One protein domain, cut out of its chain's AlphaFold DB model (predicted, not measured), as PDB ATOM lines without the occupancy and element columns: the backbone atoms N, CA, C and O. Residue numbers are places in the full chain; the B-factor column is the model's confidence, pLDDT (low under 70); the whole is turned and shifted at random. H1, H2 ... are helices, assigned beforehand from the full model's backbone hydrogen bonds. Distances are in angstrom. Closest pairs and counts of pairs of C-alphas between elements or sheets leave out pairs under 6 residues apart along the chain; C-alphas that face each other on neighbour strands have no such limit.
ATOM      1  N   ARG A 354     135.711  44.637  15.931       92.12
ATOM      2  CA  ARG A 354     135.956  43.242  16.328       92.12
ATOM      3  C   ARG A 354     137.395  42.801  16.064       92.12
ATOM      4  O   ARG A 354     137.990  42.148  16.917       92.12
ATOM      5  N   LEU A 355     137.987  43.214  14.945       92.06
ATOM      6  CA  LEU A 355     139.394  42.941  14.634       92.06
ATOM      7  C   LEU A 355     140.346  43.561  15.657       92.06
ATOM      8  O   LEU A 355     141.329  42.931  16.039       92.06
ATOM      9  N   VAL A 356     140.053  44.772  16.131       91.81
ATOM     10  CA  VAL A 356     140.854  45.437  17.169       91.81
ATOM     11  C   VAL A 356     140.792  44.646  18.473       91.81
ATOM     12  O   VAL A 356     141.843  44.335  19.029       91.81
ATOM     13  N   LYS A 357     139.594  44.235  18.914       90.56
ATOM     14  CA  LYS A 357     139.425  43.369  20.097       90.56
ATOM     15  C   LYS A 357     140.175  42.043  19.950       90.56
ATOM     16  O   LYS A 357     140.844  41.605  20.882       90.56
ATOM     17  N   TYR A 358     140.122  41.429  18.768       91.12
ATOM     18  CA  TYR A 358     140.880  40.213  18.472       91.12
ATOM     19  C   TYR A 358     142.396  40.441  18.588       91.12
ATOM     20  O   TYR A 358     143.092  39.643  19.220       91.12
ATOM     21  N   CYS A 359     142.910  41.553  18.049       90.19
ATOM     22  CA  CYS A 359     144.325  41.913  18.173       90.19
ATOM     23  C   CYS A 359     144.749  42.131  19.633       90.19
ATOM     24  O   CYS A 359     145.896  41.842  19.979       90.19
ATOM     25  N   GLU A 360     143.840  42.617  20.487       88.69
ATOM     26  CA  GLU A 360     144.087  42.841  21.923       88.69
ATOM     27  C   GLU A 360     144.171  41.535  22.679       88.69
ATOM     28  O   GLU A 360     145.110  41.341  23.450       88.69
ATOM     29  N   ALA A 361     143.236  40.627  22.411       87.06
ATOM     30  CA  ALA A 361     143.227  39.302  23.011       87.06
ATOM     31  C   ALA A 361     144.515  38.523  22.690       87.06
ATOM     32  O   ALA A 361     145.080  37.875  23.567       87.06
ATOM     33  N   HIS A 362     145.028  38.656  21.465       85.56
ATOM     34  CA  HIS A 362     146.197  37.916  20.983       85.56
ATOM     35  C   HIS A 362     147.529  38.664  21.142       85.56
ATOM     36  O   HIS A 362     148.556  38.182  20.671       85.56
ATOM     37  N   SER A 363     147.533  39.841  21.780       82.94
ATOM     38  CA  SER A 363     148.738  40.667  21.981       82.94
ATOM     39  C   SER A 363     149.551  40.911  20.694       82.94
ATOM     40  O   SER A 363     150.774  40.967  20.721       82.94
ATOM     41  N   ILE A 364     148.869  41.079  19.553       78.69
ATOM     42  CA  ILE A 364     149.497  41.247  18.219       78.69
ATOM     43  C   ILE A 364     149.941  42.706  17.992       78.69
ATOM     44  O   ILE A 364     150.464  43.064  16.937       78.69
ATOM     45  N   PHE A 365     149.692  43.594  18.958       75.25
ATOM     46  CA  PHE A 365     150.099  44.988  18.843       75.25
ATOM     47  C   PHE A 365     151.613  45.083  18.751       75.25
ATOM     48  O   PHE A 365     152.342  44.495  19.547       75.25
ATOM     49  N   GLN A 366     152.076  45.862  17.780       69.31
ATOM     50  CA  GLN A 366     153.482  46.205  17.722       69.31
ATOM     51  C   GLN A 366     153.745  47.213  18.835       69.31
ATOM     52  O   GLN A 366     153.077  48.252  18.925       69.31
ATOM     53  N   GLU A 367     154.712  46.907  19.694       61.06
ATOM     54  CA  GLU A 367     155.291  47.927  20.554       61.06
ATOM     55  C   GLU A 367     155.928  48.963  19.628       61.06
ATOM     56  O   GLU A 367     156.814  48.644  18.832       61.06
ATOM     57  N   ALA A 368     155.429  50.202  19.672       56.47
ATOM     58  CA  ALA A 368     156.084  51.303  18.989       56.47
ATOM     59  C   ALA A 368     157.521  51.337  19.503       56.47
ATOM     60  O   ALA A 368     157.707  51.591  20.693       56.47
ATOM     61  N   ALA A 369     158.496  51.031  18.640       50.12
ATOM     62  CA  ALA A 369     159.903  51.019  19.008       50.12
ATOM     63  C   ALA A 369     160.204  52.312  19.770       50.12
ATOM     64  O   ALA A 369     160.177  53.404  19.196       50.12
ATOM     65  N   THR A 388     149.813  51.847  21.709       74.50
ATOM     66  CA  THR A 388     149.647  50.573  21.017       74.50
ATOM     67  C   THR A 388     149.452  50.815  19.521       74.50
ATOM     68  O   THR A 388     148.604  51.612  19.116       74.50
ATOM     69  N   LEU A 389     150.251  50.150  18.680       86.19
ATOM     70  CA  LEU A 389     150.130  50.234  17.222       86.19
ATOM     71  C   LEU A 389     149.415  49.000  16.687       86.19
ATOM     72  O   LEU A 389     149.833  47.872  16.958       86.19
ATOM     73  N   LEU A 390     148.357  49.211  15.897       88.06
ATOM     74  CA  LEU A 390     147.733  48.117  15.154       88.06
ATOM     75  C   LEU A 390     148.771  47.420  14.268       88.06
ATOM     76  O   LEU A 390     149.639  48.104  13.717       88.06
ATOM     77  N   PRO A 391     148.662  46.095  14.071       90.31
ATOM     78  CA  PRO A 391     149.488  45.413  13.089       90.31
ATOM     79  C   PRO A 391     149.223  45.990  11.691       90.31
ATOM     80  O   PRO A 391     148.093  46.361  11.362       90.31
ATOM     81  N   ASN A 392     150.262  46.044  10.854       90.25
ATOM     82  CA  ASN A 392     150.227  46.750   9.566       90.25
ATOM     83  C   ASN A 392     149.050  46.348   8.666       90.25
ATOM     84  O   ASN A 392     148.449  47.206   8.032       90.25
ATOM     85  N   TRP A 393     148.671  45.068   8.631       92.19
ATOM     86  CA  TRP A 393     147.533  44.610   7.827       92.19
ATOM     87  C   TRP A 393     146.184  45.153   8.338       92.19
ATOM     88  O   TRP A 393     145.313  45.473   7.532       92.19
ATOM     89  N   ALA A 394     146.012  45.304   9.656       93.19
ATOM     90  CA  ALA A 394     144.799  45.860  10.255       93.19
ATOM     91  C   ALA A 394     144.763  47.385  10.094       93.19
ATOM     92  O   ALA A 394     143.712  47.955   9.809       93.19
ATOM     93  N   ALA A 395     145.921  48.044  10.208       92.62
ATOM     94  CA  ALA A 395     146.063  49.463   9.903       92.62
ATOM     95  C   ALA A 395     145.736  49.760   8.426       92.62
ATOM     96  O   ALA A 395     144.993  50.696   8.143       92.62
ATOM     97  N   GLN A 396     146.211  48.924   7.492       92.19
ATOM     98  CA  GLN A 396     145.874  49.004   6.064       92.19
ATOM     99  C   GLN A 396     144.377  48.806   5.807       92.19
ATOM    100  O   GLN A 396     143.795  49.534   5.004       92.19
ATOM    101  N   ALA A 397     143.739  47.854   6.496       93.62
ATOM    102  CA  ALA A 397     142.295  47.663   6.407       93.62
ATOM    103  C   ALA A 397     141.535  48.902   6.907       93.62
ATOM    104  O   ALA A 397     140.666  49.400   6.197       93.62
ATOM    105  N   LEU A 398     141.914  49.462   8.064       94.75
ATOM    106  CA  LEU A 398     141.307  50.693   8.578       94.75
ATOM    107  C   LEU A 398     141.501  51.863   7.605       94.75
ATOM    108  O   LEU A 398     140.548  52.574   7.307       94.75
ATOM    109  N   PHE A 399     142.709  52.035   7.065       93.69
ATOM    110  CA  PHE A 399     142.993  53.065   6.068       93.69
ATOM    111  C   PHE A 399     142.103  52.921   4.828       93.69
ATOM    112  O   PHE A 399     141.506  53.901   4.388       93.69
ATOM    113  N   HIS A 400     141.949  51.701   4.303       92.06
ATOM    114  CA  HIS A 400     141.046  51.419   3.184       92.06
ATOM    115  C   HIS A 400     139.599  51.828   3.489       92.06
ATOM    116  O   HIS A 400     138.946  52.441   2.647       92.06
ATOM    117  N   VAL A 401     139.102  51.538   4.695       92.44
ATOM    118  CA  VAL A 401     137.746  51.926   5.117       92.44
ATOM    119  C   VAL A 401     137.581  53.444   5.129       92.44
ATOM    120  O   VAL A 401     136.604  53.955   4.583       92.44
ATOM    121  N   LEU A 402     138.546  54.170   5.697       93.81
ATOM    122  CA  LEU A 402     138.523  55.634   5.778       93.81
ATOM    123  C   LEU A 402     138.620  56.275   4.388       93.81
ATOM    124  O   LEU A 402     137.842  57.170   4.058       93.81
ATOM    125  N   TRP A 403     139.525  55.765   3.546       92.88
ATOM    126  CA  TRP A 403     139.658  56.184   2.154       92.88
ATOM    127  C   TRP A 403     138.381  55.906   1.357       92.88
ATOM    128  O   TRP A 403     137.962  56.722   0.545       92.88
ATOM    129  N   ARG A 404     137.709  54.781   1.599       88.88
ATOM    130  CA  ARG A 404     136.451  54.469   0.924       88.88
ATOM    131  C   ARG A 404     135.308  55.353   1.407       88.88
ATOM    132  O   ARG A 404     134.468  55.734   0.597       88.88
ATOM    133  N   ALA A 405     135.285  55.691   2.693       88.81
ATOM    134  CA  ALA A 405     134.271  56.561   3.266       88.81
ATOM    135  C   ALA A 405     134.230  57.927   2.579       88.81
ATOM    136  O   ALA A 405     133.172  58.354   2.132       88.81
ATOM    137  N   GLN A 406     135.390  58.551   2.373       87.38
ATOM    138  CA  GLN A 406     135.467  59.847   1.692       87.38
ATOM    139  C   GLN A 406     135.058  59.814   0.209       87.38
ATOM    140  O   GLN A 406     134.644  60.848  -0.311       87.38
ATOM    141  N   GLN A 407     135.143  58.657  -0.461       85.00
ATOM    142  CA  GLN A 407     134.711  58.493  -1.858       85.00
ATOM    143  C   GLN A 407     133.198  58.278  -1.997       85.00
ATOM    144  O   GLN A 407     132.675  58.330  -3.108       85.00
ATOM    145  N   GLN A 408     132.478  58.004  -0.902       83.12
ATOM    146  CA  GLN A 408     131.032  57.826  -0.965       83.12
ATOM    147  C   GLN A 408     130.313  59.171  -1.031       83.12
ATOM    148  O   GLN A 408     130.445  60.025  -0.146       83.12
ATOM    149  N   GLU A 409     129.489  59.330  -2.065       81.81
ATOM    150  CA  GLU A 409     128.512  60.407  -2.122       81.81
ATOM    151  C   GLU A 409     127.465  60.207  -1.027       81.81
ATOM    152  O   GLU A 409     126.900  59.125  -0.880       81.81
ATOM    153  N   ILE A 410     127.207  61.259  -0.251       83.12
ATOM    154  CA  ILE A 410     126.193  61.230   0.801       83.12
ATOM    155  C   ILE A 410     124.835  61.491   0.130       83.12
ATOM    156  O   ILE A 410     124.611  62.613  -0.346       83.12
ATOM    157  N   PRO A 411     123.935  60.492   0.050       78.44
ATOM    158  CA  PRO A 411     122.654  60.659  -0.620       78.44
ATOM    159  C   PRO A 411     121.802  61.686   0.129       78.44
ATOM    160  O   PRO A 411     121.572  61.569   1.328       78.44
ATOM    161  N   ARG A 412     121.305  62.703  -0.584       75.38
ATOM    162  CA  ARG A 412     120.458  63.752   0.015       75.38
ATOM    163  C   ARG A 412     119.018  63.300   0.267       75.38
ATOM    164  O   ARG A 412     118.335  63.916   1.072       75.38
ATOM    165  N   SER A 413     118.555  62.275  -0.446       71.62
ATOM    166  CA  SER A 413     117.140  61.883  -0.525       71.62
ATOM    167  C   SER A 413     116.822  60.507   0.066       71.62
ATOM    168  O   SER A 413     115.660  60.123   0.095       71.62
ATOM    169  N   SER A 414     117.824  59.751   0.523       75.75
ATOM    170  CA  SER A 414     117.647  58.378   1.015       75.75
ATOM    171  C   SER A 414     118.279  58.236   2.402       75.75
ATOM    172  O   SER A 414     119.476  57.948   2.485       75.75
ATOM    173  N   PRO A 415     117.511  58.461   3.487       72.69
ATOM    174  CA  PRO A 415     118.023  58.333   4.850       72.69
ATOM    175  C   PRO A 415     118.486  56.903   5.163       72.69
ATOM    176  O   PRO A 415     119.502  56.730   5.827       72.69
ATOM    177  N   ASP A 416     117.833  55.889   4.589       69.69
ATOM    178  CA  ASP A 416     118.145  54.467   4.814       69.69
ATOM    179  C   ASP A 416     119.520  54.031   4.280       69.69
ATOM    180  O   ASP A 416     120.000  52.945   4.591       69.69
ATOM    181  N   ARG A 417     120.159  54.857   3.443       75.75
ATOM    182  CA  ARG A 417     121.501  54.603   2.894       75.75
ATOM    183  C   ARG A 417     122.592  55.430   3.567       75.75
ATOM    184  O   ARG A 417     123.746  55.364   3.143       75.75
ATOM    185  N   LEU A 418     122.239  56.236   4.564       86.94
ATOM    186  CA  LEU A 418     123.212  57.014   5.312       86.94
ATOM    187  C   LEU A 418     123.967  56.101   6.273       86.94
ATOM    188  O   LEU A 418     123.366  55.327   7.011       86.94
ATOM    189  N   VAL A 419     125.291  56.250   6.292       88.81
ATOM    190  CA  VAL A 419     126.145  55.621   7.305       88.81
ATOM    191  C   VAL A 419     125.648  56.036   8.679       88.81
ATOM    192  O   VAL A 419     125.461  57.230   8.936       88.81
ATOM    193  N   GLN A 420     125.444  55.072   9.563       92.06
ATOM    194  CA  GLN A 420     124.889  55.336  10.878       92.06
ATOM    195  C   GLN A 420     125.910  56.086  11.751       92.06
ATOM    196  O   GLN A 420     127.119  55.831  11.710       92.06
ATOM    197  N   LEU A 421     125.432  57.015  12.584       93.19
ATOM    198  CA  LEU A 421     126.292  57.767  13.504       93.19
ATOM    199  C   LEU A 421     127.099  56.885  14.484       93.19
ATOM    200  O   LEU A 421     128.262  57.223  14.717       93.19
ATOM    201  N   PRO A 422     126.589  55.752  15.016       95.19
ATOM    202  CA  PRO A 422     127.391  54.850  15.849       95.19
ATOM    203  C   PRO A 422     128.592  54.252  15.101       95.19
ATOM    204  O   PRO A 422     129.684  54.128  15.666       95.19
ATOM    205  N   SER A 423     128.425  53.932  13.816       94.81
ATOM    206  CA  SER A 423     129.504  53.445  12.951       94.81
ATOM    207  C   SER A 423     130.557  54.524  12.729       94.81
ATOM    208  O   SER A 423     131.754  54.267  12.882       94.81
ATOM    209  N   LEU A 424     130.126  55.760  12.449       95.62
ATOM    210  CA  LEU A 424     131.026  56.908  12.329       95.62
ATOM    211  C   LEU A 424     131.811  57.145  13.628       95.62
ATOM    212  O   LEU A 424     133.035  57.279  13.592       95.62
ATOM    213  N   LEU A 425     131.126  57.156  14.773       96.25
ATOM    214  CA  LEU A 425     131.744  57.318  16.089       96.25
ATOM    215  C   LEU A 425     132.788  56.230  16.357       96.25
ATOM    216  O   LEU A 425     133.880  56.517  16.848       96.25
ATOM    217  N   THR A 426     132.476  54.986  15.992       96.00
ATOM    218  CA  THR A 426     133.403  53.855  16.099       96.00
ATOM    219  C   THR A 426     134.665  54.109  15.275       96.00
ATOM    220  O   THR A 426     135.770  54.010  15.811       96.00
ATOM    221  N   LEU A 427     134.532  54.518  14.010       95.50
ATOM    222  CA  LEU A 427     135.679  54.837  13.153       95.50
ATOM    223  C   LEU A 427     136.514  56.002  13.704       95.50
ATOM    224  O   LEU A 427     137.741  55.901  13.739       95.50
ATOM    225  N   LEU A 428     135.881  57.074  14.192       95.56
ATOM    226  CA  LEU A 428     136.578  58.218  14.796       95.56
ATOM    227  C   LEU A 428     137.359  57.816  16.054       95.56
ATOM    228  O   LEU A 428     138.529  58.176  16.200       95.56
ATOM    229  N   ARG A 429     136.760  57.001  16.930       95.12
ATOM    230  CA  ARG A 429     137.430  56.472  18.128       95.12
ATOM    231  C   ARG A 429     138.629  55.594  17.765       95.12
ATOM    232  O   ARG A 429     139.679  55.712  18.402       95.12
ATOM    233  N   LEU A 430     138.505  54.755  16.733       93.69
ATOM    234  CA  LEU A 430     139.609  53.938  16.220       93.69
ATOM    235  C   LEU A 430     140.740  54.801  15.649       93.69
ATOM    236  O   LEU A 430     141.904  54.582  15.981       93.69
ATOM    237  N   VAL A 431     140.406  55.818  14.854       93.06
ATOM    238  CA  VAL A 431     141.370  56.790  14.319       93.06
ATOM    239  C   VAL A 431     142.107  57.512  15.442       93.06
ATOM    240  O   VAL A 431     143.334  57.578  15.420       93.06
ATOM    241  N   ARG A 432     141.390  58.020  16.452       91.75
ATOM    242  CA  ARG A 432     142.008  58.693  17.600       91.75
ATOM    243  C   ARG A 432     142.980  57.763  18.316       91.75
ATOM    244  O   ARG A 432     144.104  58.163  18.619       91.75
ATOM    245  N   ARG A 433     142.554  56.524  18.567       90.69
ATOM    246  CA  ARG A 433     143.351  55.525  19.280       90.69
ATOM    247  C   ARG A 433     144.617  55.130  18.518       90.69
ATOM    248  O   ARG A 433     145.670  54.998  19.132       90.69
ATOM    249  N   PHE A 434     144.530  54.982  17.197       89.31
ATOM    250  CA  PHE A 434     145.615  54.456  16.359       89.31
ATOM    251  C   PHE A 434     146.263  55.496  15.436       89.31
ATOM    252  O   PHE A 434     146.939  55.133  14.473       89.31
ATOM    253  N   ARG A 435     146.136  56.789  15.768       84.12
ATOM    254  CA  ARG A 435     146.614  57.937  14.973       84.12
ATOM    255  C   ARG A 435     148.086  57.860  14.555       84.12
ATOM    256  O   ARG A 435     148.478  58.456  13.558       84.12
ATOM    257  N   ARG A 436     148.920  57.147  15.320       80.25
ATOM    258  CA  ARG A 436     150.346  56.969  15.001       80.25
ATOM    259  C   ARG A 436     150.588  56.083  13.778       80.25
ATOM    260  O   ARG A 436     151.534  56.355  13.051       80.25
ATOM    261  N   ASN A 437     149.761  55.055  13.563       83.75
ATOM    262  CA  ASN A 437     149.889  54.140  12.418       83.75
ATOM    263  C   ASN A 437     148.885  54.473  11.299       83.75
ATOM    264  O   ASN A 437     149.145  54.234  10.127       83.75
ATOM    265  N   VAL A 438     147.738  55.065  11.642       85.88
ATOM    266  CA  VAL A 438     146.696  55.414  10.670       85.88
ATOM    267  C   VAL A 438     146.557  56.927  10.600       85.88
ATOM    268  O   VAL A 438     146.030  57.553  11.519       85.88
ATOM    269  N   GLN A 439     147.037  57.508   9.500       87.56
ATOM    270  CA  GLN A 439     146.899  58.931   9.201       87.56
ATOM    271  C   GLN A 439     145.754  59.130   8.197       87.56
ATOM    272  O   GLN A 439     145.967  58.965   6.997       87.56
ATOM    273  N   PRO A 440     144.525  59.424   8.660       88.12
ATOM    274  CA  PRO A 440     143.426  59.760   7.760       88.12
ATOM    275  C   PRO A 440     143.710  61.058   7.006       88.12
ATOM    276  O   PRO A 440     144.268  62.008   7.561       88.12
ATOM    277  N   GLU A 441     143.257  61.120   5.758       91.19
ATOM    278  CA  GLU A 441     143.299  62.345   4.967       91.19
ATOM    279  C   GLU A 441     142.295  63.384   5.510       91.19
ATOM    280  O   GLU A 441     141.217  63.010   5.985       91.19
ATOM    281  N   PRO A 442     142.569  64.699   5.389       91.00
ATOM    282  CA  PRO A 442     141.636  65.755   5.807       91.00
ATOM    283  C   PRO A 442     140.237  65.632   5.178       91.00
ATOM    284  O   PRO A 442     139.227  66.010   5.776       91.00
ATOM    285  N   GLN A 443     140.169  65.051   3.978       92.94
ATOM    286  CA  GLN A 443     138.938  64.803   3.231       92.94
ATOM    287  C   GLN A 443     137.963  63.875   3.976       92.94
ATOM    288  O   GLN A 443     136.753  64.104   3.914       92.94
ATOM    289  N   PHE A 444     138.464  62.896   4.737       94.56
ATOM    290  CA  PHE A 444     137.640  62.027   5.581       94.56
ATOM    291  C   PHE A 444     136.921  62.813   6.687       94.56
ATOM    292  O   PHE A 444     135.730  62.602   6.939       94.56
ATOM    293  N   PHE A 445     137.603  63.765   7.325       95.25
ATOM    294  CA  PHE A 445     136.983  64.586   8.365       95.25
ATOM    295  C   PHE A 445     135.975  65.579   7.782       95.25
ATOM    296  O   PHE A 445     134.882  65.731   8.323       95.25
ATOM    297  N   ALA A 446     136.278  66.180   6.628       92.62
ATOM    298  CA  ALA A 446     135.320  67.016   5.905       92.62
ATOM    299  C   ALA A 446     134.080  66.218   5.452       92.62
ATOM    300  O   ALA A 446     132.961  66.734   5.479       92.62
ATOM    301  N   TRP A 447     134.258  64.955   5.047       94.44
ATOM    302  CA  TRP A 447     133.156  64.031   4.766       94.44
ATOM    303  C   TRP A 447     132.328  63.742   6.025       94.44
ATOM    304  O   TRP A 447     131.107  63.873   5.979       94.44
ATOM    305  N   SER A 448     132.979  63.477   7.159       95.19
ATOM    306  CA  SER A 448     132.316  63.261   8.454       95.19
ATOM    307  C   SER A 448     131.449  64.460   8.869       95.19
ATOM    308  O   SER A 448     130.306  64.273   9.277       95.19
ATOM    309  N   VAL A 449     131.933  65.699   8.693       94.69
ATOM    310  CA  VAL A 449     131.147  66.924   8.963       94.69
ATOM    311  C   VAL A 449     129.904  67.005   8.077       94.69
ATOM    312  O   VAL A 449     128.827  67.350   8.558       94.69
ATOM    313  N   ARG A 450     130.026  66.681   6.781       93.25
ATOM    314  CA  ARG A 450     128.873  66.658   5.863       93.25
ATOM    315  C   ARG A 450     127.862  65.584   6.251       93.25
ATOM    316  O   ARG A 450     126.665  65.823   6.147       93.25
ATOM    317  N   LEU A 451     128.335  64.419   6.684       92.12
ATOM    318  CA  LEU A 451     127.470  63.332   7.124       92.12
ATOM    319  C   LEU A 451     126.679  63.745   8.370       92.12
ATOM    320  O   LEU A 451     125.466  63.565   8.388       92.12
ATOM    321  N   VAL A 452     127.338  64.371   9.350       92.75
ATOM    322  CA  VAL A 452     126.696  64.930  10.553       92.75
ATOM    323  C   VAL A 452     125.643  65.990  10.205       92.75
ATOM    324  O   VAL A 452     124.556  65.962  10.768       92.75
ATOM    325  N   ASP A 453     125.921  66.882   9.251       91.94
ATOM    326  CA  ASP A 453     124.963  67.891   8.767       91.94
ATOM    327  C   ASP A 453     123.704  67.259   8.158       91.94
ATOM    328  O   ASP A 453     122.586  67.659   8.475       91.94
ATOM    329  N   VAL A 454     123.865  66.239   7.306       90.44
ATOM    330  CA  VAL A 454     122.721  65.528   6.707       90.44
ATOM    331  C   VAL A 454     121.887  64.848   7.783       90.44
ATOM    332  O   VAL A 454     120.671  65.010   7.805       90.44
ATOM    333  N   HIS A 455     122.552  64.161   8.701       89.69
ATOM    334  CA  HIS A 455     121.946  63.546   9.873       89.69
ATOM    335  C   HIS A 455     121.151  64.576  10.694       89.69
ATOM    336  O   HIS A 455     119.968  64.390  10.976       89.69
ATOM    337  N   GLN A 456     121.740  65.723  11.020       89.06
ATOM    338  CA  GLN A 456     121.044  66.762  11.778       89.06
ATOM    339  C   GLN A 456     119.795  67.292  11.051       89.06
ATOM    340  O   GLN A 456     118.804  67.628  11.700       89.06
ATOM    341  N   ARG A 457     119.816  67.350   9.714       87.94
ATOM    342  CA  ARG A 457     118.669  67.781   8.898       87.94
ATOM    343  C   ARG A 457     117.562  66.738   8.799       87.94
ATOM    344  O   ARG A 457     116.409  67.131   8.662       87.94
ATOM    345  N   THR A 458     117.882  65.445   8.851       86.06
ATOM    346  CA  THR A 458     116.864  64.381   8.832       86.06
ATOM    347  C   THR A 458     116.122  64.259  10.164       86.06
ATOM    348  O   THR A 458     115.045  63.674  10.198       86.06
ATOM    349  N   GLY A 459     116.649  64.844  11.248       80.25
ATOM    350  CA  GLY A 459     115.941  65.007  12.522       80.25
ATOM    351  C   GLY A 459     115.781  63.728  13.352       80.25
ATOM    352  O   GLY A 459     115.091  63.759  14.366       80.25
ATOM    353  N   ASN A 460     116.420  62.626  12.957       73.25
ATOM    354  CA  ASN A 460     116.253  61.306  13.571       73.25
ATOM    355  C   ASN A 460     117.460  60.896  14.438       73.25
ATOM    356  O   ASN A 460     118.062  59.848  14.213       73.25
ATOM    357  N   ILE A 461     117.906  61.773  15.346       81.81
ATOM    358  CA  ILE A 461     119.161  61.565  16.090       81.81
ATOM    359  C   ILE A 461     119.009  61.892  17.560       81.81
ATOM    360  O   ILE A 461     118.508  62.952  17.929       81.81
ATOM    361  N   GLU A 462     119.548  60.997  18.382       87.50
ATOM    362  CA  GLU A 462     119.782  61.231  19.797       87.50
ATOM    363  C   GLU A 462     120.869  62.295  20.002       87.50
ATOM    364  O   GLU A 462     122.016  62.145  19.570       87.50
ATOM    365  N   ASP A 463     120.516  63.370  20.706       87.06
ATOM    366  CA  ASP A 463     121.408  64.505  20.971       87.06
ATOM    367  C   ASP A 463     122.718  64.095  21.666       87.06
ATOM    368  O   ASP A 463     123.762  64.707  21.433       87.06
ATOM    369  N   SER A 464     122.683  63.033  22.477       92.31
ATOM    370  CA  SER A 464     123.847  62.438  23.143       92.31
ATOM    371  C   SER A 464     124.856  61.866  22.145       92.31
ATOM    372  O   SER A 464     126.045  62.169  22.218       92.31
ATOM    373  N   LEU A 465     124.386  61.081  21.174       93.31
ATOM    374  CA  LEU A 465     125.233  60.465  20.159       93.31
ATOM    375  C   LEU A 465     125.848  61.518  19.234       93.31
ATOM    376  O   LEU A 465     127.022  61.426  18.869       93.31
ATOM    377  N   LEU A 466     125.069  62.543  18.882       92.38
ATOM    378  CA  LEU A 466     125.571  63.678  18.116       92.38
ATOM    379  C   LEU A 466     126.685  64.408  18.878       92.38
ATOM    380  O   LEU A 466     127.728  64.699  18.293       92.38
ATOM    381  N   ALA A 467     126.489  64.670  20.173       92.75
ATOM    382  CA  ALA A 467     127.501  65.304  21.013       92.75
ATOM    383  C   ALA A 467     128.790  64.471  21.075       92.75
ATOM    384  O   ALA A 467     129.876  65.022  20.906       92.75
ATOM    385  N   ASP A 468     128.687  63.149  21.227       95.75
ATOM    386  CA  ASP A 468     129.837  62.240  21.217       95.75
ATOM    387  C   ASP A 468     130.612  62.283  19.893       95.75
ATOM    388  O   ASP A 468     131.842  62.377  19.891       95.75
ATOM    389  N   VAL A 469     129.907  62.257  18.758       95.31
ATOM    390  CA  VAL A 469     130.533  62.369  17.431       95.31
ATOM    391  C   VAL A 469     131.238  63.714  17.277       95.31
ATOM    392  O   VAL A 469     132.381  63.759  16.825       95.31
ATOM    393  N   VAL A 470     130.591  64.809  17.678       94.06
ATOM    394  CA  VAL A 470     131.170  66.157  17.622       94.06
ATOM    395  C   VAL A 470     132.409  66.255  18.513       94.06
ATOM    396  O   VAL A 470     133.433  66.772  18.066       94.06
ATOM    397  N   ASN A 471     132.357  65.713  19.730       94.75
ATOM    398  CA  ASN A 471     133.473  65.714  20.675       94.75
ATOM    399  C   ASN A 471     134.700  64.973  20.128       94.75
ATOM    400  O   ASN A 471     135.828  65.429  20.317       94.75
ATOM    401  N   GLU A 472     134.500  63.857  19.422       94.19
ATOM    402  CA  GLU A 472     135.594  63.118  18.780       94.19
ATOM    403  C   GLU A 472     136.088  63.794  17.488       94.19
ATOM    404  O   GLU A 472     137.271  63.708  17.151       94.19
ATOM    405  N   LEU A 473     135.209  64.492  16.763       93.62
ATOM    406  CA  LEU A 473     135.521  65.095  15.468       93.62
ATOM    407  C   LEU A 473     136.228  66.455  15.596       93.62
ATOM    408  O   LEU A 473     137.212  66.698  14.900       93.62
ATOM    409  N   VAL A 474     135.774  67.338  16.492       93.75
ATOM    410  CA  VAL A 474     136.284  68.720  16.645       93.75
ATOM    411  C   VAL A 474     137.811  68.806  16.808       93.75
ATOM    412  O   VAL A 474     138.417  69.646  16.133       93.75
ATOM    413  N   PRO A 475     138.480  67.960  17.618       92.19
ATOM    414  CA  PRO A 475     139.937  68.001  17.767       92.19
ATOM    415  C   PRO A 475     140.709  67.640  16.489       92.19
ATOM    416  O   PRO A 475     141.896  67.951  16.382       92.19
ATOM    417  N   LEU A 476     140.061  66.959  15.541       89.50
ATOM    418  CA  LEU A 476     140.661  66.451  14.305       89.50
ATOM    419  C   LEU A 476     140.394  67.362  13.099       89.50
ATOM    420  O   LEU A 476     141.015  67.187  12.052       89.50
ATOM    421  N   LEU A 477     139.494  68.336  13.242       90.56
ATOM    422  CA  LEU A 477     139.107  69.244  12.170       90.56
ATOM    423  C   LEU A 477     140.050  70.440  12.032       90.56
ATOM    424  O   LEU A 477     140.473  71.060  13.013       90.56
ATOM    425  N   GLU A 478     140.278  70.831  10.781       91.69
ATOM    426  CA  GLU A 478     140.839  72.135  10.442       91.69
ATOM    427  C   GLU A 478     139.893  73.266  10.863       91.69
ATOM    428  O   GLU A 478     138.676  73.100  10.944       91.69
ATOM    429  N   GLU A 479     140.440  74.462  11.080       89.50
ATOM    430  CA  GLU A 479     139.685  75.611  11.589       89.50
ATOM    431  C   GLU A 479     138.473  75.988  10.723       89.50
ATOM    432  O   GLU A 479     137.406  76.306  11.254       89.50
ATOM    433  N   LYS A 480     138.595  75.862   9.396       91.38
ATOM    434  CA  LYS A 480     137.499  76.116   8.447       91.38
ATOM    435  C   LYS A 480     136.331  75.145   8.640       91.38
ATOM    436  O   LYS A 480     135.178  75.572   8.704       91.38
ATOM    437  N   GLU A 481     136.625  73.853   8.763       91.25
ATOM    438  CA  GLU A 481     135.602  72.823   8.968       91.25
ATOM    439  C   GLU A 481     135.042  72.863  10.398       91.25
ATOM    440  O   GLU A 481     133.848  72.639  10.579       91.25
ATOM    441  N   ARG A 482     135.845  73.250  11.402       91.81
ATOM    442  CA  ARG A 482     135.344  73.534  12.760       91.81
ATOM    443  C   ARG A 482     134.308  74.647  12.750       91.81
ATOM    444  O   ARG A 482     133.218  74.457  13.276       91.81
ATOM    445  N   ALA A 483     134.602  75.778  12.108       89.56
ATOM    446  CA  ALA A 483     133.656  76.889  12.005       89.56
ATOM    447  C   ALA A 483     132.358  76.470  11.294       89.56
ATOM    448  O   ALA A 483     131.266  76.880  11.690       89.56
ATOM    449  N   LYS A 484     132.466  75.625  10.261       90.69
ATOM    450  CA  LYS A 484     131.314  75.054   9.560       90.69
ATOM    451  C   LYS A 484     130.489  74.140  10.468       90.69
ATOM    452  O   LYS A 484     129.276  74.316  10.530       90.69
ATOM    453  N   LEU A 485     131.129  73.227  11.198       91.31
ATOM    454  CA  LEU A 485     130.462  72.338  12.150       91.31
ATOM    455  C   LEU A 485     129.765  73.131  13.266       91.31
ATOM    456  O   LEU A 485     128.605  72.866  13.565       91.31
ATOM    457  N   THR A 486     130.410  74.162  13.818       91.38
ATOM    458  CA  THR A 486     129.791  75.050  14.814       91.38
ATOM    459  C   THR A 486     128.543  75.729  14.258       91.38
ATOM    460  O   THR A 486     127.522  75.780  14.940       91.38
ATOM    461  N   ARG A 487     128.578  76.217  13.009       89.69
ATOM    462  CA  ARG A 487     127.389  76.784  12.346       89.69
ATOM    463  C   ARG A 487     126.286  75.749  12.170       89.69
ATOM    464  O   ARG A 487     125.139  76.072  12.424       89.69
ATOM    465  N   ILE A 488     126.623  74.526  11.771       88.62
ATOM    466  CA  ILE A 488     125.663  73.425  11.609       88.62
ATOM    467  C   ILE A 488     124.954  73.132  12.944       88.62
ATOM    468  O   ILE A 488     123.727  73.172  13.012       88.62
ATOM    469  N   ILE A 489     125.712  72.966  14.031       87.69
ATOM    470  CA  ILE A 489     125.165  72.668  15.365       87.69
ATOM    471  C   ILE A 489     124.318  73.836  15.900       87.69
ATOM    472  O   ILE A 489     123.226  73.620  16.421       87.69
ATOM    473  N   THR A 490     124.789  75.079  15.748       87.44
ATOM    474  CA  THR A 490     124.088  76.283  16.245       87.44
ATOM    475  C   THR A 490     122.884  76.689  15.399       87.44
ATOM    476  O   THR A 490     121.945  77.273  15.931       87.44
ATOM    477  N   ALA A 491     122.868  76.356  14.105       81.31
ATOM    478  CA  ALA A 491     121.754  76.638  13.203       81.31
ATOM    479  C   ALA A 491     120.573  75.672  13.372       81.31
ATOM    480  O   ALA A 491     119.611  75.766  12.610       81.31
ATOM    481  N   ARG A 492     120.619  74.747  14.344       71.69
ATOM    482  CA  ARG A 492     119.488  73.865  14.648       71.69
ATOM    483  C   ARG A 492     118.260  74.729  14.964       71.69
ATOM    484  O   ARG A 492     118.280  75.442  15.970       71.69
TER     485      ARG A 492
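What this domain is: This is residues 354 to 369 and 388 to 492 of the 764 residues of the protein "Hypothetical protein" of Symbiodinium natans (UniProt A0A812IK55). Helices H3 to H6 form an up-and-down bundle, each running against the one before; H2 slants away from it, with little H1 near H2's far end. The printed part has 121 residues with six named helices, H1 to H6, and no named strand: all helix. It is compact, radius of gyration of the C-alphas 15.3 A, spanning 46 by 31 by 27 A.

How they stand to each other: H2, residues 392 to 407, touches H4, residues 442 to 458, with residues 402 to 406 alone; closest C-alphas Gln 406 and Phe 444, 5.0 A. H3, residues 421 to 434, touches H5, residues 463 to 476; closest C-alphas Leu 425 and Val 469, 5.4 A. H4 touches H6, residues 479 to 490, with residues 446 to 453 alone; closest C-alphas Asp 453 and Ile 488, 6.3 A. O i to N i+4 pairs are within hydrogen-bond range throughout H3, H4 and H6, 11 of 12 in H2, 8 of 10 in H5.

Where its parts are: H1, residues 354 to 361, begins at C-alpha (135.956, 43.242, 16.328); H6 ends at (124.088, 76.283, 16.245). H4 measures 25.0 A.

The domain as a whole: Residues 370 to 387 are cut out, a 10.5 A gap between C-alphas. Residues 366 to 369 and 416 have pLDDT under 70.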